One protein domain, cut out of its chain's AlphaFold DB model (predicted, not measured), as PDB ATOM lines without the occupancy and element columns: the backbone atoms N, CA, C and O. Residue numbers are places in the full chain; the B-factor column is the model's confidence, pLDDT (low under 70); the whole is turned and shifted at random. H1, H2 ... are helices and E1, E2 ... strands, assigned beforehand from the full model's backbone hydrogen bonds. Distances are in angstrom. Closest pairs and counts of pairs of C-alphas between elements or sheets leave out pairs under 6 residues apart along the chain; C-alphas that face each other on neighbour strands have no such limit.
ATOM      1  N   THR A  46     158.475 136.166 107.904       94.50
ATOM      2  CA  THR A  46     157.291 136.339 107.050       94.50
ATOM      3  C   THR A  46     156.302 137.316 107.672       94.50
ATOM      4  O   THR A  46     155.839 138.229 106.987       94.50
ATOM      5  N   LEU A  47     156.005 137.170 108.964       93.00
ATOM      6  CA  LEU A  47     155.069 138.035 109.673       93.00
ATOM      7  C   LEU A  47     155.563 139.486 109.750       93.00
ATOM      8  O   LEU A  47     154.781 140.408 109.501       93.00
ATOM      9  N   ILE A  48     156.845 139.697 110.058       94.25
ATOM     10  CA  ILE A  48     157.456 141.034 110.101       94.25
ATOM     11  C   ILE A  48     157.368 141.706 108.725       94.25
ATOM     12  O   ILE A  48     156.861 142.825 108.613       94.25
ATOM     13  N   CYS A  49     157.786 141.012 107.664       95.25
ATOM     14  CA  CYS A  49     157.713 141.529 106.298       95.25
ATOM     15  C   CYS A  49     156.271 141.818 105.861       95.25
ATOM     16  O   CYS A  49     155.997 142.868 105.277       95.25
ATOM     17  N   LEU A  50     155.337 140.919 106.182       92.69
ATOM     18  CA  LEU A  50     153.918 141.086 105.883       92.69
ATOM     19  C   LEU A  50     153.342 142.320 106.591       92.69
ATOM     20  O   LEU A  50     152.639 143.114 105.966       92.69
ATOM     21  N   ARG A  51     153.667 142.521 107.872       93.06
ATOM     22  CA  ARG A  51     153.245 143.702 108.637       93.06
ATOM     23  C   ARG A  51     153.803 144.989 108.032       93.06
ATOM     24  O   ARG A  51     153.049 145.951 107.897       93.06
ATOM     25  N   ASN A  52     155.076 145.002 107.638       95.06
ATOM     26  CA  ASN A  52     155.709 146.166 107.012       95.06
ATOM     27  C   ASN A  52     155.037 146.520 105.678       95.06
ATOM     28  O   ASN A  52     154.688 147.679 105.454       95.06
ATOM     29  N   ALA A  53     154.775 145.519 104.832       92.44
ATOM     30  CA  ALA A  53     154.082 145.712 103.561       92.44
ATOM     31  C   ALA A  53     152.642 146.224 103.753       92.44
ATOM     32  O   ALA A  53     152.231 147.176 103.094       92.44
ATOM     33  N   LEU A  54     151.880 145.641 104.686       89.94
ATOM     34  CA  LEU A  54     150.511 146.076 104.992       89.94
ATOM     35  C   LEU A  54     150.466 147.481 105.601       89.94
ATOM     36  O   LEU A  54     149.575 148.260 105.274       89.94
ATOM     37  N   HIS A  55     151.430 147.824 106.457       92.31
ATOM     38  CA  HIS A  55     151.555 149.169 107.013       92.31
ATOM     39  C   HIS A  55     151.832 150.201 105.915       92.31
ATOM     40  O   HIS A  55     151.182 151.248 105.874       92.31
ATOM     41  N   PHE A  56     152.749 149.888 104.998       91.25
ATOM     42  CA  PHE A  56     153.034 150.719 103.834       91.25
ATOM     43  C   PHE A  56     151.792 150.905 102.947       91.25
ATOM     44  O   PHE A  56     151.412 152.040 102.658       91.25
ATOM     45  N   ILE A  57     151.094 149.819 102.600       86.12
ATOM     46  CA  ILE A  57     149.842 149.878 101.829       86.12
ATOM     47  C   ILE A  57     148.797 150.746 102.551       86.12
ATOM     48  O   ILE A  57     148.198 151.628 101.938       86.12
ATOM     49  N   GLY A  58     148.624 150.566 103.862       86.12
ATOM     50  CA  GLY A  58     147.730 151.387 104.681       86.12
ATOM     51  C   GLY A  58     148.098 152.875 104.682       86.12
ATOM     52  O   GLY A  58     147.212 153.725 104.612       86.12
ATOM     53  N   SER A  59     149.392 153.208 104.708       88.00
ATOM     54  CA  SER A  59     149.870 154.598 104.680       88.00
ATOM     55  C   SER A  59     149.531 155.319 103.374       88.00
ATOM     56  O   SER A  59     149.048 156.449 103.397       88.00
ATOM     57  N   LEU A  60     149.688 154.625 102.254       84.25
ATOM     58  CA  LEU A  60     149.346 155.113 100.925       84.25
ATOM     59  C   LEU A  60     147.826 155.281 100.764       84.25
ATOM     60  O   LEU A  60     147.376 156.290 100.231       84.25
ATOM     61  N   ILE A  61     147.021 154.358 101.306       79.44
ATOM     62  CA  ILE A  61     145.553 154.495 101.332       79.44
ATOM     63  C   ILE A  61     145.137 155.748 102.115       79.44
ATOM     64  O   ILE A  61     144.287 156.501 101.644       79.44
ATOM     65  N   ARG A  62     145.755 156.017 103.275       81.31
ATOM     66  CA  ARG A  62     145.482 157.233 104.068       81.31
ATOM     67  C   ARG A  62     145.782 158.523 103.312       81.31
ATOM     68  O   ARG A  62     145.049 159.492 103.461       81.31
ATOM     69  N   GLN A  63     146.834 158.532 102.497       80.50
ATOM     70  CA  GLN A  63     147.217 159.688 101.679       80.50
ATOM     71  C   GLN A  63     146.325 159.873 100.443       80.50
ATOM     72  O   GLN A  63     146.607 160.726  99.605       80.50
ATOM     73  N   ASN A  64     145.251 159.083 100.317       71.62
ATOM     74  CA  ASN A  64     144.431 159.007  99.113       71.62
ATOM     75  C   ASN A  64     145.274 158.665  97.868       71.62
ATOM     76  O   ASN A  64     144.984 159.123  96.759       71.62
ATOM     77  N   GLY A  65     146.337 157.876  98.080       61.41
ATOM     78  CA  GLY A  65     147.211 157.366  97.036       61.41
ATOM     79  C   GLY A  65     146.402 156.579  96.014       61.41
ATOM     80  O   GLY A  65     145.525 155.775  96.355       61.41
ATOM     81  N   ARG A  66     146.662 156.857  94.742       58.47
ATOM     82  CA  ARG A  66     145.964 156.269  93.608       58.47
ATOM     83  C   ARG A  66     146.543 154.888  93.322       58.47
ATOM     84  O   ARG A  66     147.736 154.699  93.124       58.47
ATOM     85  N   SER A  67     145.634 153.935  93.214       55.03
ATOM     86  CA  SER A  67     145.756 152.633  92.568       55.03
ATOM     87  C   SER A  67     146.951 151.761  92.899       55.03
ATOM     88  O   SER A  67     148.055 151.991  92.427       55.03
ATOM     89  N   PHE A  68     146.678 150.656  93.595       59.06
ATOM     90  CA  PHE A  68     147.613 149.551  93.729       59.06
ATOM     91  C   PHE A  68     147.308 148.474  92.701       59.06
ATOM     92  O   PHE A  68     146.197 147.939  92.639       59.06
ATOM     93  N   PHE A  69     148.315 148.122  91.912       54.94
ATOM     94  CA  PHE A  69     148.214 147.031  90.952       54.94
ATOM     95  C   PHE A  69     148.298 145.690  91.681       54.94
ATOM     96  O   PHE A  69     149.327 145.409  92.273       54.94
ATOM     97  N   LEU A  70     147.252 144.862  91.636       59.28
ATOM     98  CA  LEU A  70     147.273 143.493  92.157       59.28
ATOM     99  C   LEU A  70     147.238 142.527  90.975       59.28
ATOM    100  O   LEU A  70     146.178 142.329  90.392       59.28
ATOM    101  N   LYS A  71     148.380 141.917  90.635       56.12
ATOM    102  CA  LYS A  71     148.411 140.827  89.645       56.12
ATOM    103  C   LYS A  71     147.698 139.613  90.233       56.12
ATOM    104  O   LYS A  71     148.025 139.189  91.337       56.12
ATOM    105  N   THR A  72     146.783 138.994  89.510       52.59
ATOM    106  CA  THR A  72     146.197 137.712  89.889       52.59
ATOM    107  C   THR A  72     146.372 136.705  88.752       52.59
ATOM    108  O   THR A  72     146.280 137.020  87.567       52.59
ATOM    109  N   ASN A  73     146.806 135.491  89.096       52.53
ATOM    110  CA  ASN A  73     147.081 134.463  88.098       52.53
ATOM    111  C   ASN A  73     145.749 133.874  87.611       52.53
ATOM    112  O   ASN A  73     144.903 133.551  88.440       52.53
ATOM    113  N   HIS A  74     145.573 133.716  86.294       47.91
ATOM    114  CA  HIS A  74     144.285 133.410  85.643       47.91
ATOM    115  C   HIS A  74     143.574 132.168  86.211       47.91
ATOM    116  O   HIS A  74     142.352 132.150  86.311       47.91
ATOM    117  N   PHE A  75     144.338 131.176  86.671       46.91
ATOM    118  CA  PHE A  75     143.813 129.941  87.260       46.91
ATOM    119  C   PHE A  75     143.112 130.126  88.619       46.91
ATOM    120  O   PHE A  75     142.290 129.298  88.988       46.91
ATOM    121  N   PHE A  76     143.382 131.211  89.358       45.06
ATOM    122  CA  PHE A  76     142.802 131.458  90.692       45.06
ATOM    123  C   PHE A  76     141.516 132.287  90.687       45.06
ATOM    124  O   PHE A  76     140.885 132.466  91.730       45.06
ATOM    125  N   ILE A  77     141.165 132.858  89.537       43.78
ATOM    126  CA  ILE A  77     140.272 134.017  89.464       43.78
ATOM    127  C   ILE A  77     138.799 133.618  89.447       43.78
ATOM    128  O   ILE A  77     137.981 134.356  89.986       43.78
ATOM    129  N   TYR A  78     138.443 132.459  88.898       46.19
ATOM    130  CA  TYR A  78     137.109 132.337  88.312       46.19
ATOM    131  C   TYR A  78     135.942 132.135  89.298       46.19
ATOM    132  O   TYR A  78     134.845 132.587  89.003       46.19
ATOM    133  N   LEU A  79     136.132 131.509  90.469       44.53
ATOM    134  CA  LEU A  79     134.969 131.033  91.251       44.53
ATOM    135  C   LEU A  79     134.690 131.763  92.575       44.53
ATOM    136  O   LEU A  79     133.539 132.072  92.867       44.53
ATOM    137  N   ILE A  80     135.700 132.080  93.390       44.25
ATOM    138  CA  ILE A  80     135.452 132.504  94.791       44.25
ATOM    139  C   ILE A  80     135.824 133.976  95.037       44.25
ATOM    140  O   ILE A  80     135.389 134.602  96.003       44.25
ATOM    141  N   MET A  81     136.625 134.559  94.148       42.91
ATOM    142  CA  MET A  81     137.352 135.793  94.426       42.91
ATOM    143  C   MET A  81     136.914 136.989  93.578       42.91
ATOM    144  O   MET A  81     137.010 138.109  94.080       42.91
ATOM    145  N   GLU A  82     136.347 136.793  92.377       49.84
ATOM    146  CA  GLU A  82     135.880 137.921  91.558       49.84
ATOM    147  C   GLU A  82     134.913 138.827  92.335       49.84
ATOM    148  O   GLU A  82     135.198 140.000  92.503       49.84
ATOM    149  N   LYS A  83     133.822 138.338  92.934       47.12
ATOM    150  CA  LYS A  83     132.789 139.251  93.478       47.12
ATOM    151  C   LYS A  83     133.231 140.097  94.687       47.12
ATOM    152  O   LYS A  83     132.881 141.276  94.777       47.12
ATOM    153  N   MET A  84     134.014 139.538  95.616       46.03
ATOM    154  CA  MET A  84     134.477 140.287  96.799       46.03
ATOM    155  C   MET A  84     135.570 141.291  96.433       46.03
ATOM    156  O   MET A  84     135.602 142.402  96.955       46.03
ATOM    157  N   ILE A  85     136.456 140.912  95.516       48.88
ATOM    158  CA  ILE A  85     137.562 141.764  95.098       48.88
ATOM    159  C   ILE A  85     137.033 142.818  94.141       48.88
ATOM    160  O   ILE A  85     137.242 143.980  94.443       48.88
ATOM    161  N   TYR A  86     136.245 142.463  93.117       51.81
ATOM    162  CA  TYR A  86     135.607 143.413  92.197       51.81
ATOM    163  C   TYR A  86     134.740 144.439  92.934       51.81
ATOM    164  O   TYR A  86     134.896 145.623  92.676       51.81
ATOM    165  N   SER A  87     133.905 144.056  93.910       47.06
ATOM    166  CA  SER A  87     133.072 145.041  94.634       47.06
ATOM    167  C   SER A  87     133.875 146.023  95.498       47.06
ATOM    168  O   SER A  87     133.435 147.147  95.754       47.06
ATOM    169  N   ILE A  88     135.063 145.627  95.960       45.81
ATOM    170  CA  ILE A  88     135.954 146.481  96.758       45.81
ATOM    171  C   ILE A  88     136.877 147.292  95.840       45.81
ATOM    172  O   ILE A  88     137.107 148.471  96.109       45.81
ATOM    173  N   MET A  89     137.323 146.688  94.740       48.66
ATOM    174  CA  MET A  89     138.119 147.230  93.635       48.66
ATOM    175  C   MET A  89     137.399 148.325  92.851       48.66
ATOM    176  O   MET A  89     137.981 149.377  92.592       48.66
ATOM    177  N   GLU A  90     136.127 148.111  92.527       50.09
ATOM    178  CA  GLU A  90     135.260 149.069  91.841       50.09
ATOM    179  C   GLU A  90     135.036 150.303  92.727       50.09
ATOM    180  O   GLU A  90     135.138 151.433  92.261       50.09
ATOM    181  N   LYS A  91     134.903 150.099  94.049       48.72
ATOM    182  CA  LYS A  91     134.876 151.180  95.053       48.72
ATOM    183  C   LYS A  91     136.226 151.879  95.259       48.72
ATOM    184  O   LYS A  91     136.250 152.971  95.812       48.72
ATOM    185  N   MET A  92     137.346 151.245  94.902       48.84
ATOM    186  CA  MET A  92     138.679 151.859  94.980       48.84
ATOM    187  C   MET A  92     138.986 152.720  93.739       48.84
ATOM    188  O   MET A  92     139.834 153.601  93.823       48.84
ATOM    189  N   GLY A  93     138.345 152.471  92.586       46.81
ATOM    190  CA  GLY A  93     138.654 153.157  91.318       46.81
ATOM    191  C   GLY A  93     140.082 152.907  90.803       46.81
ATOM    192  O   GLY A  93     140.614 153.703  90.038       46.81
ATOM    193  N   SER A  94     140.732 151.838  91.280       49.22
ATOM    194  CA  SER A  94     142.189 151.833  91.462       49.22
ATOM    195  C   SER A  94     142.894 150.506  91.196       49.22
ATOM    196  O   SER A  94     144.000 150.273  91.676       49.22
ATOM    197  N   CYS A  95     142.288 149.605  90.442       50.25
ATOM    198  CA  CYS A  95     142.944 148.363  90.063       50.25
ATOM    199  C   CYS A  95     142.812 148.124  88.565       50.25
ATOM    200  O   CYS A  95     141.845 148.525  87.919       50.25
ATOM    201  N   ILE A  96     143.822 147.472  88.015       49.44
ATOM    202  CA  ILE A  96     143.947 147.180  86.594       49.44
ATOM    203  C   ILE A  96     143.650 145.689  86.414       49.44
ATOM    204  O   ILE A  96     144.021 144.877  87.259       49.44
ATOM    205  N   ASN A  97     142.979 145.338  85.315       50.12
ATOM    206  CA  ASN A  97     142.600 143.960  85.014       50.12
ATOM    207  C   ASN A  97     143.806 143.123  84.552       50.12
ATOM    208  O   ASN A  97     144.648 143.584  83.778       50.12
ATOM    209  N   ASP A  98     143.820 141.846  84.940       49.88
ATOM    210  CA  ASP A  98     144.914 140.892  84.695       49.88
ATOM    211  C   ASP A  98     145.223 140.585  83.229       49.88
ATOM    212  O   ASP A  98     146.301 140.087  82.909       49.88
ATOM    213  N   SER A  99     144.311 140.877  82.305       50.09
ATOM    214  CA  SER A  99     144.533 140.624  80.879       50.09
ATOM    215  C   SER A  99     145.460 141.647  80.208       50.09
ATOM    216  O   SER A  99     145.857 141.443  79.064       50.09
ATOM    217  N   GLN A 100     145.825 142.734  80.897       52.59
ATOM    218  CA  GLN A 100     146.454 143.910  80.283       52.59
ATOM    219  C   GLN A 100     147.992 143.931  80.390       52.59
ATOM    220  O   GLN A 100     148.638 144.586  79.579       52.59
ATOM    221  N   TRP A 101     148.592 143.202  81.341       56.06
ATOM    222  CA  TRP A 101     150.017 143.342  81.704       56.06
ATOM    223  C   TRP A 101     150.985 142.429  80.932       56.06
ATOM    224  O   TRP A 101     152.196 142.623  80.999       56.06
ATOM    225  N   LYS A 102     150.477 141.436  80.187       54.56
ATOM    226  CA  LYS A 102     151.316 140.592  79.307       54.56
ATOM    227  C   LYS A 102     151.846 141.353  78.087       54.56
ATOM    228  O   LYS A 102     152.711 140.851  77.377       54.56
ATOM    229  N   ILE A 103     151.322 142.550  77.847       56.62
ATOM    230  CA  ILE A 103     151.762 143.460  76.801       56.62
ATOM    231  C   ILE A 103     152.777 144.383  77.476       56.62
ATOM    232  O   ILE A 103     152.412 145.155  78.359       56.62
ATOM    233  N   GLY A 104     154.059 144.224  77.146       59.12
ATOM    234  CA  GLY A 104     155.135 145.021  77.743       59.12
ATOM    235  C   GLY A 104     154.942 146.533  77.557       59.12
ATOM    236  O   GLY A 104     154.142 146.974  76.731       59.12
ATOM    237  N   ALA A 105     155.712 147.313  78.316       64.31
ATOM    238  CA  ALA A 105     155.628 148.773  78.429       64.31
ATOM    239  C   ALA A 105     154.358 149.289  79.136       64.31
ATOM    240  O   ALA A 105     153.904 150.406  78.879       64.31
ATOM    241  N   PHE A 106     153.804 148.499  80.057       67.88
ATOM    242  CA  PHE A 106     152.588 148.833  80.795       67.88
ATOM    243  C   PHE A 106     152.787 150.017  81.758       67.88
ATOM    244  O   PHE A 106     151.953 150.925  81.791       67.88
ATOM    245  N   LEU A 107     153.893 150.038  82.513       72.69
ATOM    246  CA  LEU A 107     154.189 151.136  83.450       72.69
ATOM    247  C   LEU A 107     155.042 152.231  82.802       72.69
ATOM    248  O   LEU A 107     154.774 153.412  82.999       72.69
ATOM    249  N   THR A 108     156.029 151.852  81.985       72.50
ATOM    250  CA  THR A 108     156.986 152.802  81.389       72.50
ATOM    251  C   THR A 108     156.402 153.631  80.248       72.50
ATOM    252  O   THR A 108     156.952 154.677  79.926       72.50
ATOM    253  N   ASN A 109     155.315 153.175  79.615       69.88
ATOM    254  CA  ASN A 109     154.637 153.893  78.533       69.88
ATOM    255  C   ASN A 109     153.137 154.082  78.827       69.88
ATOM    256  O   ASN A 109     152.270 153.857  77.979       69.88
ATOM    257  N   SER A 110     152.817 154.477  80.063       63.81
ATOM    258  CA  SER A 110     151.433 154.683  80.507       63.81
ATOM    259  C   SER A 110     150.716 155.808  79.742       63.81
ATOM    260  O   SER A 110     149.505 155.706  79.524       63.81
ATOM    261  N   TYR A 111     151.461 156.833  79.299       60.53
ATOM    262  CA  TYR A 111     150.954 158.023  78.604       60.53
ATOM    263  C   TYR A 111     150.770 157.850  77.085       60.53
ATOM    264  O   TYR A 111     149.812 158.403  76.550       60.53
ATOM    265  N   ALA A 112     151.626 157.093  76.378       53.59
ATOM    266  CA  ALA A 112     151.559 156.991  74.911       53.59
ATOM    267  C   ALA A 112     150.786 155.767  74.387       53.59
ATOM    268  O   ALA A 112     150.763 155.534  73.182       53.59
ATOM    269  N   ASN A 113     150.142 154.982  75.255       53.84
ATOM    270  CA  ASN A 113     149.320 153.844  74.844       53.84
ATOM    271  C   ASN A 113     147.841 154.287  74.740       53.84
ATOM    272  O   ASN A 113     147.157 154.338  75.766       53.84
ATOM    273  N   PRO A 114     147.305 154.658  73.555       51.16
ATOM    274  CA  PRO A 114     145.898 155.024  73.410       51.16
ATOM    275  C   PRO A 114     145.009 153.805  73.710       51.16
ATOM    276  O   PRO A 114     144.929 152.833  72.961       51.16
ATOM    277  N   LYS A 115     144.331 153.855  74.860       55.72
ATOM    278  CA  LYS A 115     143.782 152.705  75.608       55.72
ATOM    279  C   LYS A 115     142.515 152.055  75.069       55.72
ATOM    280  O   LYS A 115     141.637 151.677  75.850       55.72
ATOM    281  N   LYS A 116     142.366 151.928  73.756       54.03
ATOM    282  CA  LYS A 116     141.207 151.249  73.168       54.03
ATOM    283  C   LYS A 116     141.632 150.526  71.898       54.03
ATOM    284  O   LYS A 116     141.454 151.058  70.808       54.03
ATOM    285  N   PHE A 117     142.093 149.282  72.023       53.06
ATOM    286  CA  PHE A 117     142.001 148.383  70.874       53.06
ATOM    287  C   PHE A 117     140.532 147.984  70.743       53.06
ATOM    288  O   PHE A 117     140.011 147.140  71.484       53.06
ATOM    289  N   ARG A 118     139.824 148.678  69.849       55.53
ATOM    290  CA  ARG A 118     138.481 148.282  69.434       55.53
ATOM    291  C   ARG A 118     138.627 147.261  68.314       55.53
ATOM    292  O   ARG A 118     138.773 147.630  67.155       55.53
ATOM    293  N   SER A 119     138.564 145.979  68.654       62.31
ATOM    294  CA  SER A 119     138.240 144.968  67.649       62.31
ATOM    295  C   SER A 119     136.739 145.027  67.359       62.31
ATOM    296  O   SER A 119     135.951 145.336  68.255       62.31
ATOM    297  N   ARG A 120     136.325 144.670  66.135       66.25
ATOM    298  CA  ARG A 120     134.908 144.627  65.718       66.25
ATOM    299  C   ARG A 120     134.015 143.802  66.662       66.25
ATOM    300  O   ARG A 120     132.823 144.062  66.727       66.25
ATOM    301  N   LYS A 121     134.579 142.833  67.400       65.50
ATOM    302  CA  LYS A 121     133.846 141.934  68.317       65.50
ATOM    303  C   LYS A 121     134.181 142.100  69.806       65.50
ATOM    304  O   LYS A 121     133.475 141.540  70.638       65.50
ATOM    305  N   LYS A 122     135.251 142.819  70.175       57.25
ATOM    306  CA  LYS A 122     135.673 142.983  71.581       57.25
ATOM    307  C   LYS A 122     136.310 144.347  71.821       57.25
ATOM    308  O   LYS A 122     137.213 144.768  71.097       57.25
ATOM    309  N   LYS A 123     135.875 145.003  72.896       56.88
ATOM    310  CA  LYS A 123     136.479 146.233  73.407       56.88
ATOM    311  C   LYS A 123     137.504 145.864  74.478       56.88
ATOM    312  O   LYS A 123     137.124 145.507  75.591       56.88
ATOM    313  N   ILE A 124     138.789 145.942  74.140       57.62
ATOM    314  CA  ILE A 124     139.864 145.765  75.117       57.62
ATOM    315  C   ILE A 124     140.198 147.148  75.671       57.62
ATOM    316  O   ILE A 124     140.683 148.027  74.959       57.62
ATOM    317  N   HIS A 125     139.877 147.357  76.943       53.69
ATOM    318  CA  HIS A 125     140.391 148.492  77.700       53.69
ATOM    319  C   HIS A 125     141.803 148.108  78.159       53.69
ATOM    320  O   HIS A 125     141.970 146.986  78.623       53.69
ATOM    321  N   PHE A 126     142.800 148.988  78.031       54.66
ATOM    322  CA  PHE A 126     144.187 148.747  78.486       54.66
ATOM    323  C   PHE A 126     144.523 149.486  79.798       54.66
ATOM    324  O   PHE A 126     145.639 149.959  80.011       54.66
ATOM    325  N   GLY A 127     143.534 149.620  80.683       52.94
ATOM    326  CA  GLY A 127     143.724 150.152  82.036       52.94
ATOM    327  C   GLY A 127     143.678 151.682  82.143       52.94
ATOM    328  O   GLY A 127     143.155 152.363  81.267       52.94
ATOM    329  N   LEU A 128     144.195 152.216  83.254       52.66
ATOM    330  CA  LEU A 128     144.132 153.635  83.651       52.66
ATOM    331  C   LEU A 128     145.240 154.469  82.998       52.66
ATOM    332  O   LEU A 128     146.377 154.019  82.982       52.66
ATOM    333  N   ASN A 129     144.961 155.688  82.523       55.66
ATOM    334  CA  ASN A 129     145.951 156.644  81.967       55.66
ATOM    335  C   ASN A 129     147.009 157.144  82.968       55.66
ATOM    336  O   ASN A 129     147.755 158.065  82.653       55.66
ATOM    337  N   GLN A 130     147.066 156.573  84.167       66.00
ATOM    338  CA  GLN A 130     147.890 157.071  85.248       66.00
ATOM    339  C   GLN A 130     148.759 155.962  85.838       66.00
ATOM    340  O   GLN A 130     148.349 154.804  85.918       66.00
ATOM    341  N   GLN A 131     149.971 156.345  86.228       73.81
ATOM    342  CA  GLN A 131     150.933 155.493  86.909       73.81
ATOM    343  C   GLN A 131     150.451 155.166  88.337       73.81
ATOM    344  O   GLN A 131     149.962 156.072  89.014       73.81
ATOM    345  N   PRO A 132     150.555 153.902  88.793       78.94
ATOM    346  CA  PRO A 132     150.195 153.529  90.158       78.94
ATOM    347  C   PRO A 132     151.245 154.005  91.170       78.94
ATOM    348  O   PRO A 132     152.440 153.985  90.869       78.94
ATOM    349  N   ASP A 133     150.807 154.337  92.386       82.38
ATOM    350  CA  ASP A 133     151.712 154.750  93.470       82.38
ATOM    351  C   ASP A 133     152.461 153.558  94.093       82.38
ATOM    352  O   ASP A 133     153.510 153.718  94.713       82.38
ATOM    353  N   CYS A 134     151.939 152.338  93.930       86.12
ATOM    354  CA  CYS A 134     152.595 151.104  94.356       86.12
ATOM    355  C   CYS A 134     152.059 149.891  93.588       86.12
ATOM    356  O   CYS A 134     150.911 149.850  93.135       86.12
ATOM    357  N   VAL A 135     152.899 148.868  93.449       85.00
ATOM    358  CA  VAL A 135     152.570 147.620  92.763       85.00
ATOM    359  C   VAL A 135     152.646 146.446  93.739       85.00
ATOM    360  O   VAL A 135     153.657 146.244  94.408       85.00
ATOM    361  N   VAL A 136     151.581 145.643  93.797       85.62
ATOM    362  CA  VAL A 136     151.479 144.432  94.618       85.62
ATOM    363  C   VAL A 136     151.462 143.180  93.735       85.62
ATOM    364  O   VAL A 136     150.524 142.928  92.977       85.62
ATOM    365  N   ILE A 137     152.500 142.352  93.841       84.56
ATOM    366  CA  ILE A 137     152.675 141.162  92.996       84.56
ATOM    367  C   ILE A 137     152.640 139.910  93.880       84.56
ATOM    368  O   ILE A 137     153.627 139.596  94.535       84.56
ATOM    369  N   PRO A 138     151.530 139.158  93.932       80.69
ATOM    370  CA  PRO A 138     151.490 137.938  94.729       80.69
ATOM    371  C   PRO A 138     152.319 136.808  94.110       80.69
ATOM    372  O   PRO A 138     152.885 136.014  94.839       80.69
ATOM    373  N   ASN A 139     152.448 136.743  92.783       79.88
ATOM    374  CA  ASN A 139     153.216 135.685  92.121       79.88
ATOM    375  C   ASN A 139     154.176 136.330  91.109       79.88
ATOM    376  O   ASN A 139     153.794 136.566  89.948       79.88
ATOM    377  N   PRO A 140     155.394 136.709  91.539       79.25
ATOM    378  CA  PRO A 140     156.398 137.228  90.627       79.25
ATOM    379  C   PRO A 140     156.943 136.101  89.747       79.25
ATOM    380  O   PRO A 140     157.419 135.076  90.228       79.25
ATOM    381  N   ASP A 141     156.917 136.313  88.434       76.81
ATOM    382  CA  ASP A 141     157.583 135.407  87.501       76.81
ATOM    383  C   ASP A 141     159.098 135.655  87.543       76.81
ATOM    384  O   ASP A 141     159.545 136.786  87.761       76.81
ATOM    385  N   ARG A 142     159.909 134.631  87.238       73.06
ATOM    386  CA  ARG A 142     161.385 134.743  87.221       73.06
ATOM    387  C   ARG A 142     161.892 135.923  86.382       73.06
ATOM    388  O   ARG A 142     162.861 136.568  86.764       73.06
ATOM    389  N   LYS A 143     161.229 136.223  85.262       71.50
ATOM    390  CA  LYS A 143     161.538 137.347  84.361       71.50
ATOM    391  C   LYS A 143     160.346 138.301  84.232       71.50
ATOM    392  O   LYS A 143     159.929 138.630  83.126       71.50
ATOM    393  N   SER A 144     159.752 138.696  85.357       79.81
ATOM    394  CA  SER A 144     158.602 139.603  85.334       79.81
ATOM    395  C   SER A 144     158.981 140.970  84.746       79.81
ATOM    396  O   SER A 144     159.781 141.709  85.325       79.81
ATOM    397  N   SER A 145     158.366 141.323  83.614       81.94
ATOM    398  CA  SER A 145     158.457 142.662  83.019       81.94
ATOM    399  C   SER A 145     157.951 143.735  83.980       81.94
ATOM    400  O   SER A 145     158.548 144.798  84.070       81.94
ATOM    401  N   VAL A 146     156.921 143.430  84.772       81.25
ATOM    402  CA  VAL A 146     156.323 144.367  85.734       81.25
ATOM    403  C   VAL A 146     157.342 144.823  86.774       81.25
ATOM    404  O   VAL A 146     157.413 146.009  87.069       81.25
ATOM    405  N   ILE A 147     158.178 143.913  87.284       88.50
ATOM    406  CA  ILE A 147     159.233 144.267  88.247       88.50
ATOM    407  C   ILE A 147     160.265 145.194  87.596       88.50
ATOM    408  O   ILE A 147     160.695 146.176  88.198       88.50
ATOM    409  N   LEU A 148     160.654 144.898  86.355       88.50
ATOM    410  CA  LEU A 148     161.599 145.718  85.595       88.50
ATOM    411  C   LEU A 148     161.043 147.114  85.304       88.50
ATOM    412  O   LEU A 148     161.744 148.108  85.476       88.50
ATOM    413  N   GLU A 149     159.794 147.186  84.865       86.94
ATOM    414  CA  GLU A 149     159.119 148.429  84.519       86.94
ATOM    415  C   GLU A 149     158.825 149.286  85.754       86.94
ATOM    416  O   GLU A 149     159.059 150.494  85.715       86.94
ATOM    417  N   ALA A 150     158.385 148.680  86.859       87.88
ATOM    418  CA  ALA A 150     158.168 149.372  88.128       87.88
ATOM    419  C   ALA A 150     159.484 149.938  88.674       87.88
ATOM    420  O   ALA A 150     159.538 151.113  89.030       87.88
ATOM    421  N   ASN A 151     160.568 149.156  88.624       91.56
ATOM    422  CA  ASN A 151     161.897 149.625  89.010       91.56
ATOM    423  C   ASN A 151     162.394 150.777  88.120       91.56
ATOM    424  O   ASN A 151     162.993 151.721  88.618       91.56
ATOM    425  N   ARG A 152     162.142 150.730  86.803       90.50
ATOM    426  CA  ARG A 152     162.466 151.849  85.896       90.50
ATOM    427  C   ARG A 152     161.644 153.097  86.207       90.50
ATOM    428  O   ARG A 152     162.182 154.195  86.168       90.50
ATOM    429  N   SER A 153     160.375 152.915  86.554       87.00
ATOM    430  CA  SER A 153     159.426 153.998  86.824       87.00
ATOM    431  C   SER A 153     159.469 154.496  88.278       87.00
ATOM    432  O   SER A 153     158.635 155.311  88.656       87.00
ATOM    433  N   GLN A 154     160.419 154.006  89.090       91.38
ATOM    434  CA  GLN A 154     160.579 154.334  90.515       91.38
ATOM    435  C   GLN A 154     159.324 154.063  91.365       91.38
ATOM    436  O   GLN A 154     159.043 154.771  92.328       91.38
ATOM    437  N   ILE A 155     158.561 153.024  91.014       89.75
ATOM    438  CA  ILE A 155     157.357 152.626  91.750       89.75
ATOM    439  C   ILE A 155     157.733 151.555  92.780       89.75
ATOM    440  O   ILE A 155     158.320 150.538  92.397       89.75
ATOM    441  N   PRO A 156     157.377 151.728  94.064       92.19
ATOM    442  CA  PRO A 156     157.641 150.730  95.090       92.19
ATOM    443  C   PRO A 156     156.837 149.447  94.851       92.19
ATOM    444  O   PRO A 156     155.667 149.474  94.457       92.19
ATOM    445  N   ILE A 157     157.478 148.308  95.121       92.12
ATOM    446  CA  ILE A 157     156.912 146.977  94.872       92.12
ATOM    447  C   ILE A 157     156.786 146.218  96.189       92.12
ATOM    448  O   ILE A 157     157.783 146.004  96.881       92.12
ATOM    449  N   ALA A 158     155.580 145.751  96.498       91.81
ATOM    450  CA  ALA A 158     155.340 144.740  97.521       91.81
ATOM    451  C   ALA A 158     155.058 143.397  96.840       91.81
ATOM    452  O   ALA A 158     154.133 143.285  96.038       91.81
ATOM    453  N   SER A 159     155.850 142.366  97.122       91.31
ATOM    454  CA  SER A 159     155.707 141.078  96.433       91.31
ATOM    455  C   SER A 159     155.893 139.914  97.382       91.31
ATOM    456  O   SER A 159     156.739 139.981  98.274       91.31
ATOM    457  N   LEU A 160     155.154 138.827  97.149       91.56
ATOM    458  CA  LEU A 160     155.528 137.547  97.746       91.56
ATOM    459  C   LEU A 160     156.807 137.062  97.075       91.56
ATOM    460  O   LEU A 160     157.001 137.273  95.875       91.56
ATOM    461  N   VAL A 161     157.692 136.466  97.857       92.06
ATOM    462  CA  VAL A 161     158.991 135.993  97.401       92.06
ATOM    463  C   VAL A 161     159.196 134.572  97.894       92.06
ATOM    464  O   VAL A 161     159.056 134.285  99.080       92.06
ATOM    465  N   ASP A 162     159.547 133.700  96.961       90.19
ATOM    466  CA  ASP A 162     159.797 132.286  97.201       90.19
ATOM    467  C   ASP A 162     161.305 131.986  97.149       90.19
ATOM    468  O   ASP A 162     162.100 132.771  96.623       90.19
ATOM    469  N   SER A 163     161.707 130.812  97.634       90.62
ATOM    470  CA  SER A 163     163.105 130.380  97.700       90.62
ATOM    471  C   SER A 163     163.799 130.268  96.343       90.62
ATOM    472  O   SER A 163     165.028 130.249  96.288       90.62
ATOM    473  N   THR A 164     163.038 130.244  95.247       90.12
ATOM    474  CA  THR A 164     163.556 130.148  93.873       90.12
ATOM    475  C   THR A 164     163.659 131.478  93.136       90.12
ATOM    476  O   THR A 164     164.036 131.482  91.958       90.12
ATOM    477  N   ILE A 165     163.310 132.598  93.776       89.69
ATOM    478  CA  ILE A 165     163.377 133.908  93.130       89.69
ATOM    479  C   ILE A 165     164.816 134.185  92.640       89.69
ATOM    480  O   ILE A 165     165.783 133.867  93.337       89.69
ATOM    481  N   PRO A 166     165.007 134.753  91.437       91.19
ATOM    482  CA  PRO A 166     166.324 135.204  91.011       91.19
ATOM    483  C   PRO A 166     166.728 136.490  91.745       91.19
ATOM    484  O   PRO A 166     165.886 137.314  92.119       91.19
ATOM    485  N   TRP A 167     168.038 136.673  91.913       90.94
ATOM    486  CA  TRP A 167     168.626 137.804  92.640       90.94
ATOM    487  C   TRP A 167     168.197 139.152  92.053       90.94
ATOM    488  O   TRP A 167     167.866 140.082  92.788       90.94
ATOM    489  N   GLU A 168     168.153 139.247  90.726       90.75
ATOM    490  CA  GLU A 168     167.833 140.465  89.987       90.75
ATOM    491  C   GLU A 168     166.407 140.943  90.258       90.75
ATOM    492  O   GLU A 168     166.154 142.147  90.275       90.75
ATOM    493  N   SER A 169     165.475 140.010  90.457       89.94
ATOM    494  CA  SER A 169     164.091 140.327  90.804       89.94
ATOM    495  C   SER A 169     163.977 140.667  92.284       89.94
ATOM    496  O   SER A 169     163.390 141.693  92.619       89.94
ATOM    497  N   ASN A 170     164.600 139.874  93.162       92.19
ATOM    498  CA  ASN A 170     164.561 140.106  94.606       92.19
ATOM    499  C   ASN A 170     165.140 141.475  95.001       92.19
ATOM    500  O   ASN A 170     164.546 142.180  95.808       92.19
ATOM    501  N   LYS A 171     166.249 141.896  94.378       93.44
ATOM    502  CA  LYS A 171     166.897 143.193  94.640       93.44
ATOM    503  C   LYS A 171     166.012 144.400  94.299       93.44
ATOM    504  O   LYS A 171     166.191 145.467  94.875       93.44
ATOM    505  N   ARG A 172     165.091 144.254  93.342       93.69
ATOM    506  CA  ARG A 172     164.209 145.337  92.869       93.69
ATOM    507  C   ARG A 172     162.910 145.442  93.669       93.69
ATOM    508  O   ARG A 172     162.183 146.417  93.511       93.69
ATOM    509  N   ILE A 173     162.589 144.443  94.493       93.75
ATOM    510  CA  ILE A 173     161.373 144.432  95.309       93.75
ATOM    511  C   ILE A 173     161.636 145.225  96.593       93.75
ATOM    512  O   ILE A 173     162.520 144.879  97.370       93.75
ATOM    513  N   THR A 174     160.845 146.272  96.827       95.19
ATOM    514  CA  THR A 174     160.985 147.157  97.995       95.19
ATOM    515  C   THR A 174     160.532 146.479  99.289       95.19
ATOM    516  O   THR A 174     161.202 146.579 100.311       95.19
ATOM    517  N   TYR A 175     159.405 145.765  99.240       95.56
ATOM    518  CA  TYR A 175     158.815 145.058 100.378       95.56
ATOM    519  C   TYR A 175     158.655 143.563 100.049       95.56
ATOM    520  O   TYR A 175     157.577 143.141  99.614       95.56
ATOM    521  N   PRO A 176     159.721 142.753 100.204       94.88
ATOM    522  CA  PRO A 176     159.668 141.316  99.960       94.88
ATOM    523  C   PRO A 176     158.989 140.588 101.126       94.88
ATOM    524  O   PRO A 176     159.399 140.720 102.279       94.88
ATOM    525  N   ILE A 177     157.966 139.790 100.830       95.56
ATOM    526  CA  ILE A 177     157.255 138.955 101.805       95.56
ATOM    527  C   ILE A 177     157.673 137.500 101.564       95.56
ATOM    528  O   ILE A 177     157.208 136.906 100.591       95.56
ATOM    529  N   PRO A 178     158.550 136.913 102.400       94.88
ATOM    530  CA  PRO A 178     159.042 135.559 102.194       94.88
ATOM    531  C   PRO A 178     157.932 134.558 102.509       94.88
ATOM    532  O   PRO A 178     157.645 134.285 103.674       94.88
ATOM    533  N   ALA A 179     157.269 134.048 101.483       93.62
ATOM    534  CA  ALA A 179     156.162 133.118 101.627       93.62
ATOM    535  C   ALA A 179     155.932 132.370 100.319       93.62
ATOM    536  O   ALA A 179     156.126 132.918  99.232       93.62
ATOM    537  N   ASN A 180     155.469 131.132 100.436       91.12
ATOM    538  CA  ASN A 180     155.052 130.352  99.284       91.12
ATOM    539  C   ASN A 180     153.705 130.834  98.729       91.12
ATOM    540  O   ASN A 180     152.804 131.225  99.476       91.12
ATOM    541  N   ASP A 181     153.547 130.750  97.413       86.50
ATOM    542  CA  ASP A 181     152.385 131.224  96.670       86.50
ATOM    543  C   ASP A 181     151.248 130.186  96.622       86.50
ATOM    544  O   ASP A 181     150.666 129.906  95.573       86.50
ATOM    545  N   THR A 182     150.905 129.606  97.778       86.44
ATOM    546  CA  THR A 182     149.785 128.659  97.895       86.44
ATOM    547  C   THR A 182     148.434 129.368  97.774       86.44
ATOM    548  O   THR A 182     148.278 130.537  98.125       86.44
TER     549      THR A 182
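What this domain is: This is residues 46 to 182 of the 384 residues of the protein "30S ribosomal protein S2, chloroplastic" of Panicum hallii (UniProt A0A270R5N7). A small wall of four parallel strands, E1, E4, E5 and E6, has the long helix H1 over one face, nearer the E6 edge, while the short helices H3 and H4 only graze the sheet. Beyond the E1 edge lie the loose helix H2 and a hairpin, E2 and E3, far from the sheet, whose residues 118 to 123 stick out. The 137 printed residues have four named helices and six named strands, in the order H1 E1 H2 E2 E3 E4 H3 E5 H4 E6; the larger sheet runs E1 E4 E5 E6, and residues 91 to 115 have no named element. The class is mixed, helices and strands, with under half of the residues in named elements. The whole is compact, with a radius of gyration of the C-alphas of 15.2 A, and spans 48 by 33 by 31 A.

Where its parts are: H1, residues 46 to 62, begins at C-alpha 46 (157.291, 136.339, 107.050) and is 24.2 A long. E1 is residues 68 to 70, and H2, residues 82 to 90, measures 11.2 A. E2 is residues 116 to 119 and E3 residues 122 to 125, with C-alpha 122 at (135.673, 142.983, 71.581). E4 is residues 134 to 137, H3 residues 145 to 152, E5 residues 157 to 161, 11.5 A long, and H4 residues 167 to 170. E6, residues 175 to 178, ends at C-alpha 178 (159.042, 135.559, 102.194).

How they stand to each other: In the sheet, N 136 and O 69 are 2.7 A apart between E1 and E4, N 158 and O 135 are 2.9 A apart between E4 and E5, and N 161 and O 177 are 2.8 A apart between E5 and E6, each within hydrogen-bond range. H1 is on one face, two layers of helix and sheet, at a height over the sheet of 8.9 A. It runs along the strands, only just, at 29 degrees to E6 on the local plane; its closest C-alphas to E6 are Cys 49 and Ile 177, 5.2 A apart. E4, H3, E5 and E5, H4, E6 are strand-helix-strand units, parallel neighbour strands with a helix between, each with a right-handed crossover. H3 and H4 are close but not clearly touching, the closest C-alphas being Ile 147 and Ser 169, 6.8 A apart. H2 is not on the sheet and is apart from H1. In the antiparallel hairpin E2 and E3, N 119 and O 122 are 3.0 A apart, within hydrogen-bond range. Every O i to N i+4 pair is within hydrogen-bond range in H1, H2 and H3; H4 is too short for one.

The domain as a whole: The C-alphas of Ile 48 and Arg 120, 49.9 A apart, are the two farthest apart. The printed part has no cut; the links E1 to H2 and H2 to E2 are long. The mean pLDDT of the printed part is 71.7, and residues 65 to 106 and 109 to 130 are under 70.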